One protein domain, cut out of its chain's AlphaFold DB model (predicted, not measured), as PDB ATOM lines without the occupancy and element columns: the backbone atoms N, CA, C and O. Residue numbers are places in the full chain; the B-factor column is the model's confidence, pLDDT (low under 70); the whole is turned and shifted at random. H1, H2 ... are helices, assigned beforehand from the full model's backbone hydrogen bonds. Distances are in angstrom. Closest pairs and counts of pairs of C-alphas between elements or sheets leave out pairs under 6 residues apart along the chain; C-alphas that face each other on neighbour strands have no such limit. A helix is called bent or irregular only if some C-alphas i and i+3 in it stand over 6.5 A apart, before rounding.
ATOM      1  N   THR A 394      36.872 -84.507 206.753       51.22
ATOM      2  CA  THR A 394      38.110 -83.936 206.186       51.22
ATOM      3  C   THR A 394      38.003 -83.643 204.678       51.22
ATOM      4  O   THR A 394      37.049 -84.050 204.011       51.22
ATOM      5  N   GLY A 395      38.978 -82.892 204.141       51.50
ATOM      6  CA  GLY A 395      38.917 -82.226 202.828       51.50
ATOM      7  C   GLY A 395      38.430 -83.087 201.658       51.50
ATOM      8  O   GLY A 395      37.475 -82.701 200.984       51.50
ATOM      9  N   ASP A 396      39.011 -84.271 201.461       44.44
ATOM     10  CA  ASP A 396      38.699 -85.122 200.300       44.44
ATOM     11  C   ASP A 396      37.274 -85.692 200.344       44.44
ATOM     12  O   ASP A 396      36.605 -85.775 199.314       44.44
ATOM     13  N   ALA A 397      36.757 -86.008 201.536       37.72
ATOM     14  CA  ALA A 397      35.347 -86.359 201.713       37.72
ATOM     15  C   ALA A 397      34.437 -85.144 201.457       37.72
ATOM     16  O   ALA A 397      33.340 -85.292 200.920       37.72
ATOM     17  N   GLY A 398      34.921 -83.939 201.775       41.16
ATOM     18  CA  GLY A 398      34.276 -82.675 201.435       41.16
ATOM     19  C   GLY A 398      34.041 -82.493 199.933       41.16
ATOM     20  O   GLY A 398      32.974 -82.012 199.573       41.16
ATOM     21  N   SER A 399      34.964 -82.943 199.069       42.94
ATOM     22  CA  SER A 399      34.817 -82.859 197.600       42.94
ATOM     23  C   SER A 399      33.633 -83.660 197.036       42.94
ATOM     24  O   SER A 399      33.137 -83.354 195.955       42.94
ATOM     25  N   ARG A 400      33.169 -84.683 197.771       41.53
ATOM     26  CA  ARG A 400      32.057 -85.569 197.381       41.53
ATOM     27  C   ARG A 400      30.716 -85.176 197.996       41.53
ATOM     28  O   ARG A 400      29.699 -85.775 197.655       41.53
ATOM     29  N   PHE A 401      30.699 -84.194 198.896       41.09
ATOM     30  CA  PHE A 401      29.456 -83.571 199.333       41.09
ATOM     31  C   PHE A 401      29.092 -82.452 198.350       41.09
ATOM     32  O   PHE A 401      29.899 -81.536 198.177       41.09
ATOM     33  N   PRO A 402      27.895 -82.462 197.740       43.91
ATOM     34  CA  PRO A 402      27.367 -81.244 197.141       43.91
ATOM     35  C   PRO A 402      27.131 -80.207 198.255       43.91
ATOM     36  O   PRO A 402      26.947 -80.563 199.424       43.91
ATOM     37  N   GLY A 403      27.152 -78.920 197.916       50.16
ATOM     38  CA  GLY A 403      27.378 -77.842 198.881       50.16
ATOM     39  C   GLY A 403      28.871 -77.542 199.100       50.16
ATOM     40  O   GLY A 403      29.230 -77.014 200.155       50.16
ATOM     41  N   SER A 404      29.746 -77.936 198.164       57.59
ATOM     42  CA  SER A 404      31.207 -77.770 198.264       57.59
ATOM     43  C   SER A 404      31.859 -77.037 197.093       57.59
ATOM     44  O   SER A 404      33.067 -76.786 197.170       57.59
ATOM     45  N   LEU A 405      31.101 -76.631 196.062       60.50
ATOM     46  CA  LEU A 405      31.667 -75.918 194.909       60.50
ATOM     47  C   LEU A 405      32.337 -74.590 195.307       60.50
ATOM     48  O   LEU A 405      33.359 -74.271 194.721       60.50
ATOM     49  N   VAL A 406      31.931 -73.933 196.406       56.22
ATOM     50  CA  VAL A 406      32.666 -72.780 196.987       56.22
ATOM     51  C   VAL A 406      34.173 -73.040 197.158       56.22
ATOM     52  O   VAL A 406      34.997 -72.171 196.892       56.22
ATOM     53  N   ARG A 407      34.571 -74.244 197.606       52.91
ATOM     54  CA  ARG A 407      35.995 -74.614 197.783       52.91
ATOM     55  C   ARG A 407      36.640 -75.155 196.498       52.91
ATOM     56  O   ARG A 407      37.799 -75.555 196.522       52.91
ATOM     57  N   GLN A 408      35.893 -75.169 195.397       59.72
ATOM     58  CA  GLN A 408      36.298 -75.583 194.054       59.72
ATOM     59  C   GLN A 408      36.209 -74.428 193.024       59.72
ATOM     60  O   GLN A 408      36.715 -74.582 191.915       59.72
ATOM     61  N   ASP A 409      35.635 -73.279 193.409       55.25
ATOM     62  CA  ASP A 409      35.482 -72.036 192.627       55.25
ATOM     63  C   ASP A 409      36.798 -71.299 192.329       55.25
ATOM     64  O   ASP A 409      36.833 -70.373 191.511       55.25
ATOM     65  N   MET A 410      37.883 -71.661 193.018       57.38
ATOM     66  CA  MET A 410      39.234 -71.346 192.563       57.38
ATOM     67  C   MET A 410      39.708 -72.486 191.654       57.38
ATOM     68  O   MET A 410      39.716 -73.639 192.108       57.38
ATOM     69  N   PRO A 411      40.116 -72.201 190.403       63.91
ATOM     70  CA  PRO A 411      40.624 -73.236 189.523       63.91
ATOM     71  C   PRO A 411      41.945 -73.777 190.074       63.91
ATOM     72  O   PRO A 411      42.865 -73.021 190.380       63.91
ATOM     73  N   SER A 412      42.045 -75.098 190.204       75.19
ATOM     74  CA  SER A 412      43.201 -75.788 190.794       75.19
ATOM     75  C   SER A 412      44.441 -75.831 189.886       75.19
ATOM     76  O   SER A 412      45.500 -76.287 190.311       75.19
ATOM     77  N   GLY A 413      44.330 -75.320 188.656       82.69
ATOM     78  CA  GLY A 413      45.427 -75.116 187.712       82.69
ATOM     79  C   GLY A 413      44.946 -75.116 186.259       82.69
ATOM     80  O   GLY A 413      43.755 -75.254 185.986       82.69
ATOM     81  N   LEU A 414      45.881 -75.014 185.309       84.12
ATOM     82  CA  LEU A 414      45.581 -75.117 183.871       84.12
ATOM     83  C   LEU A 414      45.100 -76.520 183.455       84.12
ATOM     84  O   LEU A 414      44.379 -76.645 182.472       84.12
ATOM     85  N   ALA A 415      45.429 -77.553 184.237       85.62
ATOM     86  CA  ALA A 415      44.988 -78.935 184.031       85.62
ATOM     87  C   ALA A 415      43.512 -79.197 184.419       85.62
ATOM     88  O   ALA A 415      43.058 -80.340 184.383       85.62
ATOM     89  N   GLU A 416      42.760 -78.170 184.831       90.19
ATOM     90  CA  GLU A 416      41.368 -78.312 185.260       90.19
ATOM     91  C   GLU A 416      40.383 -78.387 184.081       90.19
ATOM     92  O   GLU A 416      40.622 -77.841 183.004       90.19
ATOM     93  N   THR A 417      39.262 -79.083 184.280       94.25
ATOM     94  CA  THR A 417      38.274 -79.353 183.233       94.25
ATOM     95  C   THR A 417      37.373 -78.153 182.933       94.25
ATOM     96  O   THR A 417      36.961 -77.408 183.828       94.25
ATOM     97  N   VAL A 418      37.013 -77.985 181.658       94.25
ATOM     98  CA  VAL A 418      36.190 -76.855 181.185       94.25
ATOM     99  C   VAL A 418      34.812 -76.827 181.855       94.25
ATOM    100  O   VAL A 418      34.305 -75.758 182.185       94.25
ATOM    101  N   GLU A 419      34.233 -77.993 182.149       94.00
ATOM    102  CA  GLU A 419      32.970 -78.133 182.881       94.00
ATOM    103  C   GLU A 419      32.998 -77.431 184.242       94.00
ATOM    104  O   GLU A 419      32.002 -76.823 184.632       94.00
ATOM    105  N   ARG A 420      34.127 -77.506 184.959       89.50
ATOM    106  CA  ARG A 420      34.276 -76.921 186.295       89.50
ATOM    107  C   ARG A 420      34.451 -75.406 186.227       89.50
ATOM    108  O   ARG A 420      33.823 -74.702 187.015       89.50
ATOM    109  N   LEU A 421      35.196 -74.904 185.238       93.50
ATOM    110  CA  LEU A 421      35.264 -73.468 184.948       93.50
ATOM    111  C   LEU A 421      33.868 -72.908 184.627       93.50
ATOM    112  O   LEU A 421      33.466 -71.888 185.184       93.50
ATOM    113  N   CYS A 422      33.110 -73.593 183.764       96.00
ATOM    114  CA  CYS A 422      31.742 -73.208 183.427       96.00
ATOM    115  C   CYS A 422      30.817 -73.254 184.653       96.00
ATOM    116  O   CYS A 422      30.055 -72.311 184.852       96.00
ATOM    117  N   ALA A 423      30.903 -74.284 185.499       94.56
ATOM    118  CA  ALA A 423      30.104 -74.371 186.722       94.56
ATOM    119  C   ALA A 423      30.403 -73.209 187.688       94.56
ATOM    120  O   ALA A 423      29.470 -72.538 188.121       94.56
ATOM    121  N   ALA A 424      31.678 -72.905 187.961       93.06
ATOM    122  CA  ALA A 424      32.082 -71.792 188.831       93.06
ATOM    123  C   ALA A 424      31.703 -70.410 188.254       93.06
ATOM    124  O   ALA A 424      31.298 -69.506 188.987       93.06
ATOM    125  N   ALA A 425      31.783 -70.237 186.929       94.88
ATOM    126  CA  ALA A 425      31.332 -69.019 186.258       94.88
ATOM    127  C   ALA A 425      29.808 -68.828 186.379       94.88
ATOM    128  O   ALA A 425      29.347 -67.740 186.726       94.88
ATOM    129  N   PHE A 426      29.023 -69.890 186.166       97.00
ATOM    130  CA  PHE A 426      27.571 -69.852 186.350       97.00
ATOM    131  C   PHE A 426      27.183 -69.677 187.821       97.00
ATOM    132  O   PHE A 426      26.248 -68.944 188.105       97.00
ATOM    133  N   LEU A 427      27.922 -70.250 188.771       96.38
ATOM    134  CA  LEU A 427      27.671 -70.060 190.204       96.38
ATOM    135  C   LEU A 427      27.759 -68.584 190.635       96.38
ATOM    136  O   LEU A 427      27.063 -68.174 191.560       96.38
ATOM    137  N   ARG A 428      28.578 -67.783 189.940       95.81
ATOM    138  CA  ARG A 428      28.734 -66.334 190.160       95.81
ATOM    139  C   ARG A 428      27.815 -65.463 189.297       95.81
ATOM    140  O   ARG A 428      27.518 -64.342 189.696       95.81
ATOM    141  N   GLY A 429      27.417 -65.939 188.114       95.06
ATOM    142  CA  GLY A 429      26.691 -65.151 187.104       95.06
ATOM    143  C   GLY A 429      25.231 -65.551 186.851       95.06
ATOM    144  O   GLY A 429      24.507 -64.802 186.199       95.06
ATOM    145  N   HIS A 430      24.776 -66.709 187.333       96.38
ATOM    146  CA  HIS A 430      23.429 -67.228 187.095       96.38
ATOM    147  C   HIS A 430      22.534 -67.060 188.327       96.38
ATOM    148  O   HIS A 430      22.927 -67.368 189.449       96.38
ATOM    149  N   VAL A 431      21.289 -66.625 188.112       97.50
ATOM    150  CA  VAL A 431      20.265 -66.529 189.165       97.50
ATOM    151  C   VAL A 431      19.319 -67.733 189.046       97.50
ATOM    152  O   VAL A 431      18.429 -67.718 188.187       97.50
ATOM    153  N   PRO A 432      19.470 -68.790 189.873       94.50
ATOM    154  CA  PRO A 432      18.658 -70.000 189.753       94.50
ATOM    155  C   PRO A 432      17.176 -69.708 190.017       94.50
ATOM    156  O   PRO A 432      16.757 -69.323 191.116       94.50
ATOM    157  N   HIS A 433      16.370 -69.895 188.972       92.81
ATOM    158  CA  HIS A 433      14.967 -69.500 188.947       92.81
ATOM    159  C   HIS A 433      14.144 -70.278 189.986       92.81
ATOM    160  O   HIS A 433      14.223 -71.500 190.089       92.81
ATOM    161  N   GLY A 434      13.341 -69.558 190.775       92.69
ATOM    162  CA  GLY A 434      12.502 -70.141 191.828       92.69
ATOM    163  C   GLY A 434      13.232 -70.510 193.126       92.69
ATOM    164  O   GLY A 434      12.561 -70.821 194.106       92.69
ATOM    165  N   LEU A 435      14.570 -70.435 193.175       94.12
ATOM    166  CA  LEU A 435      15.326 -70.490 194.434       94.12
ATOM    167  C   LEU A 435      15.534 -69.091 195.041       94.12
ATOM    168  O   LEU A 435      15.628 -68.954 196.257       94.12
ATOM    169  N   MET A 436      15.589 -68.057 194.192       95.75
ATOM    170  CA  MET A 436      15.706 -66.648 194.582       95.75
ATOM    171  C   MET A 436      14.440 -65.850 194.207       95.75
ATOM    172  O   MET A 436      13.766 -66.196 193.231       95.75
ATOM    173  N   PRO A 437      14.112 -64.763 194.938       95.56
ATOM    174  CA  PRO A 437      13.073 -63.810 194.551       95.56
ATOM    175  C   PRO A 437      13.302 -63.220 193.152       95.56
ATOM    176  O   PRO A 437      14.442 -62.959 192.757       95.56
ATOM    177  N   LYS A 438      12.211 -62.943 192.426       95.94
ATOM    178  CA  LYS A 438      12.264 -62.220 191.144       95.94
ATOM    179  C   LYS A 438      12.931 -60.853 191.343       95.94
ATOM    180  O   LYS A 438      12.585 -60.148 192.285       95.94
ATOM    181  N   GLY A 439      13.864 -60.497 190.461       96.06
ATOM    182  CA  GLY A 439      14.633 -59.248 190.542       96.06
ATOM    183  C   GLY A 439      15.910 -59.308 191.394       96.06
ATOM    184  O   GLY A 439      16.618 -58.311 191.447       96.06
ATOM    185  N   THR A 440      16.241 -60.447 192.018       97.38
ATOM    186  CA  THR A 440      17.562 -60.644 192.657       97.38
ATOM    187  C   THR A 440      18.663 -60.595 191.588       97.38
ATOM    188  O   THR A 440      18.553 -61.295 190.579       97.38
ATOM    189  N   THR A 441      19.720 -59.806 191.800       97.69
ATOM    190  CA  THR A 441      20.874 -59.707 190.879       97.69
ATOM    191  C   THR A 441      21.797 -60.937 190.965       97.69
ATOM    192  O   THR A 441      21.749 -61.656 191.969       97.69
ATOM    193  N   PRO A 442      22.660 -61.211 189.962       96.50
ATOM    194  CA  PRO A 442      23.670 -62.274 190.049       96.50
ATOM    195  C   PRO A 442      24.574 -62.137 191.281       96.50
ATOM    196  O   PRO A 442      24.785 -63.099 192.017       96.50
ATOM    197  N   GLU A 443      25.027 -60.917 191.576       96.25
ATOM    198  CA  GLU A 443      25.869 -60.601 192.726       96.25
ATOM    199  C   GLU A 443      25.152 -60.873 194.057       96.25
ATOM    200  O   GLU A 443      25.751 -61.422 194.981       96.25
ATOM    201  N   GLU A 444      23.865 -60.533 194.174       97.19
ATOM    202  CA  GLU A 444      23.056 -60.871 195.352       97.19
ATOM    203  C   GLU A 444      22.784 -62.371 195.470       97.19
ATOM    204  O   GLU A 444      22.819 -62.913 196.577       97.19
ATOM    205  N   ALA A 445      22.529 -63.056 194.353       96.88
ATOM    206  CA  ALA A 445      22.323 -64.498 194.331       96.88
ATOM    207  C   ALA A 445      23.587 -65.241 194.795       96.88
ATOM    208  O   ALA A 445      23.477 -66.147 195.623       96.88
ATOM    209  N   TYR A 446      24.770 -64.804 194.346       96.75
ATOM    210  CA  TYR A 446      26.059 -65.346 194.776       96.75
ATOM    211  C   TYR A 446      26.387 -64.998 196.239       96.75
ATOM    212  O   TYR A 446      26.779 -65.885 196.993       96.75
ATOM    213  N   ARG A 447      26.151 -63.756 196.702       96.25
ATOM    214  CA  ARG A 447      26.303 -63.390 198.131       96.25
ATOM    215  C   ARG A 447      25.434 -64.269 199.032       96.25
ATOM    216  O   ARG A 447      25.954 -64.895 199.952       96.25
ATOM    217  N   ARG A 448      24.140 -64.407 198.717       95.19
ATOM    218  CA  ARG A 448      23.226 -65.303 199.447       95.19
ATOM    219  C   ARG A 448      23.671 -66.761 199.367       95.19
ATOM    220  O   ARG A 448      23.533 -67.497 200.338       95.19
ATOM    221  N   TYR A 449      24.216 -67.201 198.234       95.75
ATOM    222  CA  TYR A 449      24.789 -68.539 198.102       95.75
ATOM    223  C   TYR A 449      26.008 -68.749 199.015       95.75
ATOM    224  O   TYR A 449      26.117 -69.814 199.622       95.75
ATOM    225  N   LEU A 450      26.884 -67.754 199.190       95.00
ATOM    226  CA  LEU A 450      27.961 -67.812 200.182       95.00
ATOM    227  C   LEU A 450      27.391 -67.911 201.606       95.00
ATOM    228  O   LEU A 450      27.753 -68.847 202.321       95.00
ATOM    229  N   GLU A 451      26.436 -67.042 201.961       95.50
ATOM    230  CA  GLU A 451      25.737 -67.008 203.260       95.50
ATOM    231  C   GLU A 451      24.968 -68.299 203.597       95.50
ATOM    232  O   GLU A 451      24.836 -68.649 204.771       95.50
ATOM    233  N   LEU A 452      24.458 -69.030 202.595       92.69
ATOM    234  CA  LEU A 452      23.757 -70.294 202.826       92.69
ATOM    235  C   LEU A 452      24.679 -71.289 203.556       92.69
ATOM    236  O   LEU A 452      25.751 -71.616 203.035       92.69
ATOM    237  N   PRO A 453      24.258 -71.890 204.686       92.00
ATOM    238  CA  PRO A 453      24.957 -73.050 205.221       92.00
ATOM    239  C   PRO A 453      24.864 -74.205 204.205       92.00
ATOM    240  O   PRO A 453      23.839 -74.333 203.521       92.00
ATOM    241  N   PRO A 454      25.894 -75.065 204.082       89.06
ATOM    242  CA  PRO A 454      25.890 -76.205 203.164       89.06
ATOM    243  C   PRO A 454      24.806 -77.213 203.570       89.06
ATOM    244  O   PRO A 454      24.930 -78.029 204.479       89.06
ATOM    245  N   SER A 455      23.690 -77.070 202.873       91.75
ATOM    246  CA  SER A 455      22.374 -77.629 203.147       91.75
ATOM    247  C   SER A 455      21.713 -77.968 201.813       91.75
ATOM    248  O   SER A 455      22.237 -77.621 200.753       91.75
ATOM    249  N   LEU A 456      20.528 -78.583 201.837       90.06
ATOM    250  CA  LEU A 456      19.789 -78.901 200.609       90.06
ATOM    251  C   LEU A 456      19.510 -77.663 199.730       90.06
ATOM    252  O   LEU A 456      19.438 -77.799 198.514       90.06
ATOM    253  N   ALA A 457      19.435 -76.456 200.306       92.69
ATOM    254  CA  ALA A 457      19.324 -75.212 199.541       92.69
ATOM    255  C   ALA A 457      20.620 -74.868 198.782       92.69
ATOM    256  O   ALA A 457      20.565 -74.563 197.592       92.69
ATOM    257  N   LYS A 458      21.788 -74.976 199.436       94.88
ATOM    258  CA  LYS A 458      23.101 -74.725 198.810       94.88
ATOM    259  C   LYS A 458      23.418 -75.763 197.729       94.88
ATOM    260  O   LYS A 458      23.826 -75.407 196.631       94.88
ATOM    261  N   ILE A 459      23.117 -77.029 198.024       94.25
ATOM    262  CA  ILE A 459      23.172 -78.167 197.094       94.25
ATOM    263  C   ILE A 459      22.327 -77.898 195.844       94.25
ATOM    264  O   ILE A 459      22.807 -78.066 194.728       94.25
ATOM    265  N   ARG A 460      21.080 -77.447 196.021       95.44
ATOM    266  CA  ARG A 460      20.166 -77.176 194.905       95.44
ATOM    267  C   ARG A 460      20.587 -75.954 194.083       95.44
ATOM    268  O   ARG A 460      20.393 -75.961 192.874       95.44
ATOM    269  N   HIS A 461      21.176 -74.936 194.711       95.00
ATOM    270  CA  HIS A 461      21.773 -73.797 194.007       95.00
ATOM    271  C   HIS A 461      22.923 -74.263 193.097       95.00
ATOM    272  O   HIS A 461      22.914 -73.986 191.903       95.00
ATOM    273  N   GLU A 462      23.860 -75.045 193.644       96.00
ATOM    274  CA  GLU A 462      24.970 -75.653 192.895       96.00
ATOM    275  C   GLU A 462      24.495 -76.516 191.722       96.00
ATOM    276  O   GLU A 462      25.020 -76.396 190.615       96.00
ATOM    277  N   GLN A 463      23.484 -77.359 191.948       95.81
ATOM    278  CA  GLN A 463      22.901 -78.211 190.912       95.81
ATOM    279  C   GLN A 463      22.300 -77.386 189.773       95.81
ATOM    280  O   GLN A 463      22.666 -77.609 188.626       95.81
ATOM    281  N   LEU A 464      21.466 -76.385 190.077       96.00
ATOM    282  CA  LEU A 464      20.835 -75.541 189.055       96.00
ATOM    283  C   LEU A 464      21.864 -74.731 188.247       96.00
ATOM    284  O   LEU A 464      21.752 -74.654 187.027       96.00
ATOM    285  N   CYS A 465      22.904 -74.187 188.889       95.94
ATOM    286  CA  CYS A 465      23.977 -73.486 188.176       95.94
ATOM    287  C   CYS A 465      24.845 -74.439 187.330       95.94
ATOM    288  O   CYS A 465      25.289 -74.056 186.250       95.94
ATOM    289  N   THR A 466      25.026 -75.693 187.761       95.62
ATOM    290  CA  THR A 466      25.725 -76.733 186.979       95.62
ATOM    291  C   THR A 466      24.887 -77.220 185.792       95.62
ATOM    292  O   THR A 466      25.411 -77.406 184.698       95.62
ATOM    293  N   GLU A 467      23.577 -77.407 185.973       96.38
ATOM    294  CA  GLU A 467      22.634 -77.755 184.900       96.38
ATOM    295  C   GLU A 467      22.583 -76.645 183.840       96.38
ATOM    296  O   GLU A 467      22.696 -76.927 182.646       96.38
ATOM    297  N   ALA A 468      22.522 -75.381 184.271       96.62
ATOM    298  CA  ALA A 468      22.573 -74.216 183.392       96.62
ATOM    299  C   ALA A 468      23.914 -74.072 182.641       96.62
ATOM    300  O   ALA A 468      23.926 -73.545 181.528       96.62
ATOM    301  N   SER A 469      25.031 -74.559 183.199       97.06
ATOM    302  CA  SER A 469      26.354 -74.463 182.566       97.06
ATOM    303  C   SER A 469      26.663 -75.594 181.573       97.06
ATOM    304  O   SER A 469      27.558 -75.438 180.737       97.06
ATOM    305  N   GLN A 470      25.947 -76.728 181.618       96.94
ATOM    306  CA  GLN A 470      26.196 -77.873 180.723       96.94
ATOM    307  C   GLN A 470      26.082 -77.562 179.217       96.94
ATOM    308  O   GLN A 470      26.916 -78.080 178.471       96.94
ATOM    309  N   PRO A 471      25.139 -76.734 178.719       97.75
ATOM    310  CA  PRO A 471      25.087 -76.368 177.300       97.75
ATOM    311  C   PRO A 471      26.363 -75.661 176.820       97.75
ATOM    312  O   PRO A 471      26.890 -75.987 175.760       97.75
ATOM    313  N   VAL A 472      26.916 -74.756 177.635       97.00
ATOM    314  CA  VAL A 472      28.170 -74.049 177.319       97.00
ATOM    315  C   VAL A 472      29.365 -75.000 177.400       97.00
ATOM    316  O   VAL A 472      30.163 -75.070 176.467       97.00
ATOM    317  N   ALA A 473      29.465 -75.788 178.474       96.62
ATOM    318  CA  ALA A 473      30.567 -76.732 178.657       96.62
ATOM    319  C   ALA A 473      30.603 -77.806 177.555       96.62
ATOM    320  O   ALA A 473      31.666 -78.120 177.025       96.62
ATOM    321  N   SER A 474      29.443 -78.337 177.156       96.75
ATOM    322  CA  SER A 474      29.339 -79.306 176.058       96.75
ATOM    323  C   SER A 474      29.631 -78.692 174.686       96.75
ATOM    324  O   SER A 474      30.279 -79.354 173.876       96.75
ATOM    325  N   ALA A 475      29.259 -77.432 174.432       97.12
ATOM    326  CA  ALA A 475      29.634 -76.723 173.207       97.12
ATOM    327  C   ALA A 475      31.155 -76.495 173.103       97.12
ATOM    328  O   ALA A 475      31.735 -76.672 172.031       97.12
ATOM    329  N   LEU A 476      31.823 -76.169 174.217       96.38
ATOM    330  CA  LEU A 476      33.286 -76.067 174.274       96.38
ATOM    331  C   LEU A 476      33.956 -77.442 174.104       96.38
ATOM    332  O   LEU A 476      34.874 -77.575 173.292       96.38
ATOM    333  N   ARG A 477      33.433 -78.490 174.755       96.56
ATOM    334  CA  ARG A 477      33.895 -79.879 174.585       96.56
ATOM    335  C   ARG A 477      33.764 -80.363 173.138       96.56
ATOM    336  O   ARG A 477      34.674 -81.007 172.626       96.56
ATOM    337  N   ALA A 478      32.674 -80.010 172.452       96.44
ATOM    338  CA  ALA A 478      32.455 -80.320 171.036       96.44
ATOM    339  C   ALA A 478      33.437 -79.595 170.092       96.44
ATOM    340  O   ALA A 478      33.703 -80.084 168.999       96.44
ATOM    341  N   ARG A 479      34.021 -78.468 170.525       96.62
ATOM    342  CA  ARG A 479      35.122 -77.766 169.833       96.62
ATOM    343  C   ARG A 479      36.510 -78.335 170.171       96.62
ATOM    344  O   ARG A 479      37.511 -77.803 169.706       96.62
ATOM    345  N   GLY A 480      36.576 -79.410 170.960       96.00
ATOM    346  CA  GLY A 480      37.817 -80.066 171.382       96.00
ATOM    347  C   GLY A 480      38.412 -79.539 172.692       96.00
ATOM    348  O   GLY A 480      39.452 -80.039 173.110       96.00
ATOM    349  N   TYR A 481      37.766 -78.577 173.360       96.81
ATOM    350  CA  TYR A 481      38.241 -78.020 174.628       96.81
ATOM    351  C   TYR A 481      37.728 -78.843 175.816       96.81
ATOM    352  O   TYR A 481      36.584 -78.696 176.244       96.81
ATOM    353  N   THR A 482      38.579 -79.715 176.355       95.12
ATOM    354  CA  THR A 482      38.320 -80.514 177.565       95.12
ATOM    355  C   THR A 482      39.012 -79.947 178.807       95.12
ATOM    356  O   THR A 482      38.516 -80.130 179.918       95.12
ATOM    357  N   VAL A 483      40.126 -79.230 178.631       95.12
ATOM    358  CA  VAL A 483      40.997 -78.722 179.707       95.12
ATOM    359  C   VAL A 483      41.274 -77.221 179.528       95.12
ATOM    360  O   VAL A 483      41.388 -76.735 178.403       95.12
ATOM    361  N   LEU A 484      41.394 -76.473 180.631       89.81
ATOM    362  CA  LEU A 484      41.574 -75.014 180.645       89.81
ATOM    363  C   LEU A 484      42.810 -74.546 179.851       89.81
ATOM    364  O   LEU A 484      42.726 -73.552 179.130       89.81
ATOM    365  N   GLU A 485      43.912 -75.297 179.908       91.88
ATOM    366  CA  GLU A 485      45.128 -75.112 179.094       91.88
ATOM    367  C   GLU A 485      44.849 -75.013 177.580       91.88
ATOM    368  O   GLU A 485      45.557 -74.320 176.855       91.88
ATOM    369  N   GLN A 486      43.796 -75.673 177.090       92.00
ATOM    370  CA  GLN A 486      43.432 -75.679 175.670       92.00
ATOM    371  C   GLN A 486      42.602 -74.444 175.279       92.00
ATOM    372  O   GLN A 486      42.706 -73.977 174.144       92.00
ATOM    373  N   LEU A 487      41.795 -73.901 176.203       88.19
ATOM    374  CA  LEU A 487      41.085 -72.624 176.022       88.19
ATOM    375  C   LEU A 487      42.044 -71.431 176.105       88.19
ATOM    376  O   LEU A 487      41.912 -70.467 175.352       88.19
ATOM    377  N   LEU A 488      43.004 -71.508 177.028       85.44
ATOM    378  CA  LEU A 488      44.013 -70.488 177.302       85.44
ATOM    379  C   LEU A 488      45.416 -71.033 176.980       85.44
ATOM    380  O   LEU A 488      46.217 -71.224 177.898       85.44
ATOM    381  N   PRO A 489      45.737 -71.287 175.692       78.56
ATOM    382  CA  PRO A 489      47.057 -71.772 175.310       78.56
ATOM    383  C   PRO A 489      48.114 -70.761 175.754       78.56
ATOM    384  O   PRO A 489      47.988 -69.564 175.472       78.56
ATOM    385  N   LEU A 490      49.147 -71.247 176.447       74.75
ATOM    386  CA  LEU A 490      50.125 -70.410 177.149       74.75
ATOM    387  C   LEU A 490      50.734 -69.322 176.259       74.75
ATOM    388  O   LEU A 490      50.798 -68.181 176.690       74.75
ATOM    389  N   SER A 491      51.023 -69.609 174.988       75.50
ATOM    390  CA  SER A 491      51.542 -68.626 174.025       75.50
ATOM    391  C   SER A 491      50.628 -67.413 173.780       75.50
ATOM    392  O   SER A 491      51.114 -66.323 173.479       75.50
ATOM    393  N   LYS A 492      49.302 -67.547 173.943       71.38
ATOM    394  CA  LYS A 492      48.373 -66.403 173.913       71.38
ATOM    395  C   LYS A 492      48.340 -65.653 175.244       71.38
ATOM    396  O   LYS A 492      48.209 -64.433 175.225       71.38
ATOM    397  N   LEU A 493      48.470 -66.346 176.377       70.44
ATOM    398  CA  LEU A 493      48.607 -65.692 177.683       70.44
ATOM    399  C   LEU A 493      49.925 -64.916 177.764       70.44
ATOM    400  O   LEU A 493      49.900 -63.743 178.113       70.44
ATOM    401  N   GLU A 494      51.042 -65.516 177.362       74.50
ATOM    402  CA  GLU A 494      52.351 -64.869 177.230       74.50
ATOM    403  C   GLU A 494      52.259 -63.620 176.350       74.50
ATOM    404  O   GLU A 494      52.740 -62.565 176.752       74.50
ATOM    405  N   HIS A 495      51.570 -63.682 175.204       73.56
ATOM    406  CA  HIS A 495      51.363 -62.512 174.349       73.56
ATOM    407  C   HIS A 495      50.522 -61.419 175.035       73.56
ATOM    408  O   HIS A 495      50.880 -60.244 174.984       73.56
ATOM    409  N   LEU A 496      49.429 -61.786 175.714       70.69
ATOM    410  CA  LEU A 496      48.566 -60.844 176.441       70.69
ATOM    411  C   LEU A 496      49.269 -60.207 177.649       70.69
ATOM    412  O   LEU A 496      49.111 -59.010 177.876       70.69
ATOM    413  N   PHE A 497      50.072 -60.967 178.398       70.62
ATOM    414  CA  PHE A 497      50.898 -60.447 179.489       70.62
ATOM    415  C   PHE A 497      52.065 -59.597 178.967       70.62
ATOM    416  O   PHE A 497      52.327 -58.537 179.527       70.62
ATOM    417  N   SER A 498      52.697 -59.976 177.850       74.38
ATOM    418  CA  SER A 498      53.715 -59.141 177.186       74.38
ATOM    419  C   SER A 498      53.138 -57.797 176.727       74.38
ATOM    420  O   SER A 498      53.791 -56.765 176.852       74.38
ATOM    421  N   GLN A 499      51.890 -57.788 176.244       72.81
ATOM    422  CA  GLN A 499      51.163 -56.561 175.899       72.81
ATOM    423  C   GLN A 499      50.665 -55.771 177.122       72.81
ATOM    424  O   GLN A 499      50.375 -54.584 176.986       72.81
ATOM    425  N   ALA A 500      50.572 -56.384 178.307       71.31
ATOM    426  CA  ALA A 500      50.116 -55.729 179.536       71.31
ATOM    427  C   ALA A 500      51.200 -54.890 180.244       71.31
ATOM    428  O   ALA A 500      50.882 -54.161 181.183       71.31
TER     429      ALA A 500
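What this domain is: This is residues 394 to 500 of the 857 residues of the protein "C2H2 zinc finger protein" of Ectocarpus siliculosus (UniProt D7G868). A long bent helix, H4, has H2 packed on both its arms in the middle of the model, with H3 set crosswise at the last residues of H2. Residues 491 to 500, nearly all of H6, stick out at one end, while the short H1 touches no helix. The 107 printed residues hold six named helices, H1 to H6 in chain order, and no named strand: all helix. The whole is only just compact, close to loose, with a radius of gyration of the C-alphas of 15.5 A and spans of 42 by 37 by 30 A.

How they stand to each other: H4, residues 456 to 478, was assigned as one helix by its hydrogen bonds but is bent: C-alphas 468 and 471 are 6.9 A apart, and arms H4a, 456 to 468, and H4b, 471 to 478, stand at a steep tilt of 50 degrees. H2, residues 418 to 429, touches H4a with residues 422 to 427 alone, at a steep tilt of 64 degrees, opposite ways; the closest C-alphas, of Ala 423 and Thr 466, are 5.0 A apart. H2 touches H4b at a shallow tilt of 22 degrees, opposite ways, closest at the C-alphas of Glu 419 and Ala 473, 5.1 A. H3, residues 442 to 451, touches H2 about perpendicular, at 83 degrees, closest at the C-alphas of Gly 429 and Pro 442, 5.1 A. H5, residues 484 to 487, is close to H2 but not clearly touching. H6, residues 490 to 499, and H5 meet only through their link. In H2, H3, H4a, H4b and H6 every O i to N i+4 pair is within hydrogen-bond range.

Where its parts are: H4a, 18.1 A long, begins at C-alpha 456 (19.789, -78.901, 200.609). H2 measures 16.2 A, H3 14.2 A and H6 13.9 A, ending at C-alpha 499 (51.163, -56.561, 175.899). H1 is residues 395 to 398.

The domain as a whole: The C-alphas farthest apart, of Leu 456 and Gln 499, are 45.8 A apart. The printed part has no cut. The links H1 to H2 and H2 to H3 are long. Residues 394 to 411 have pLDDT under 70.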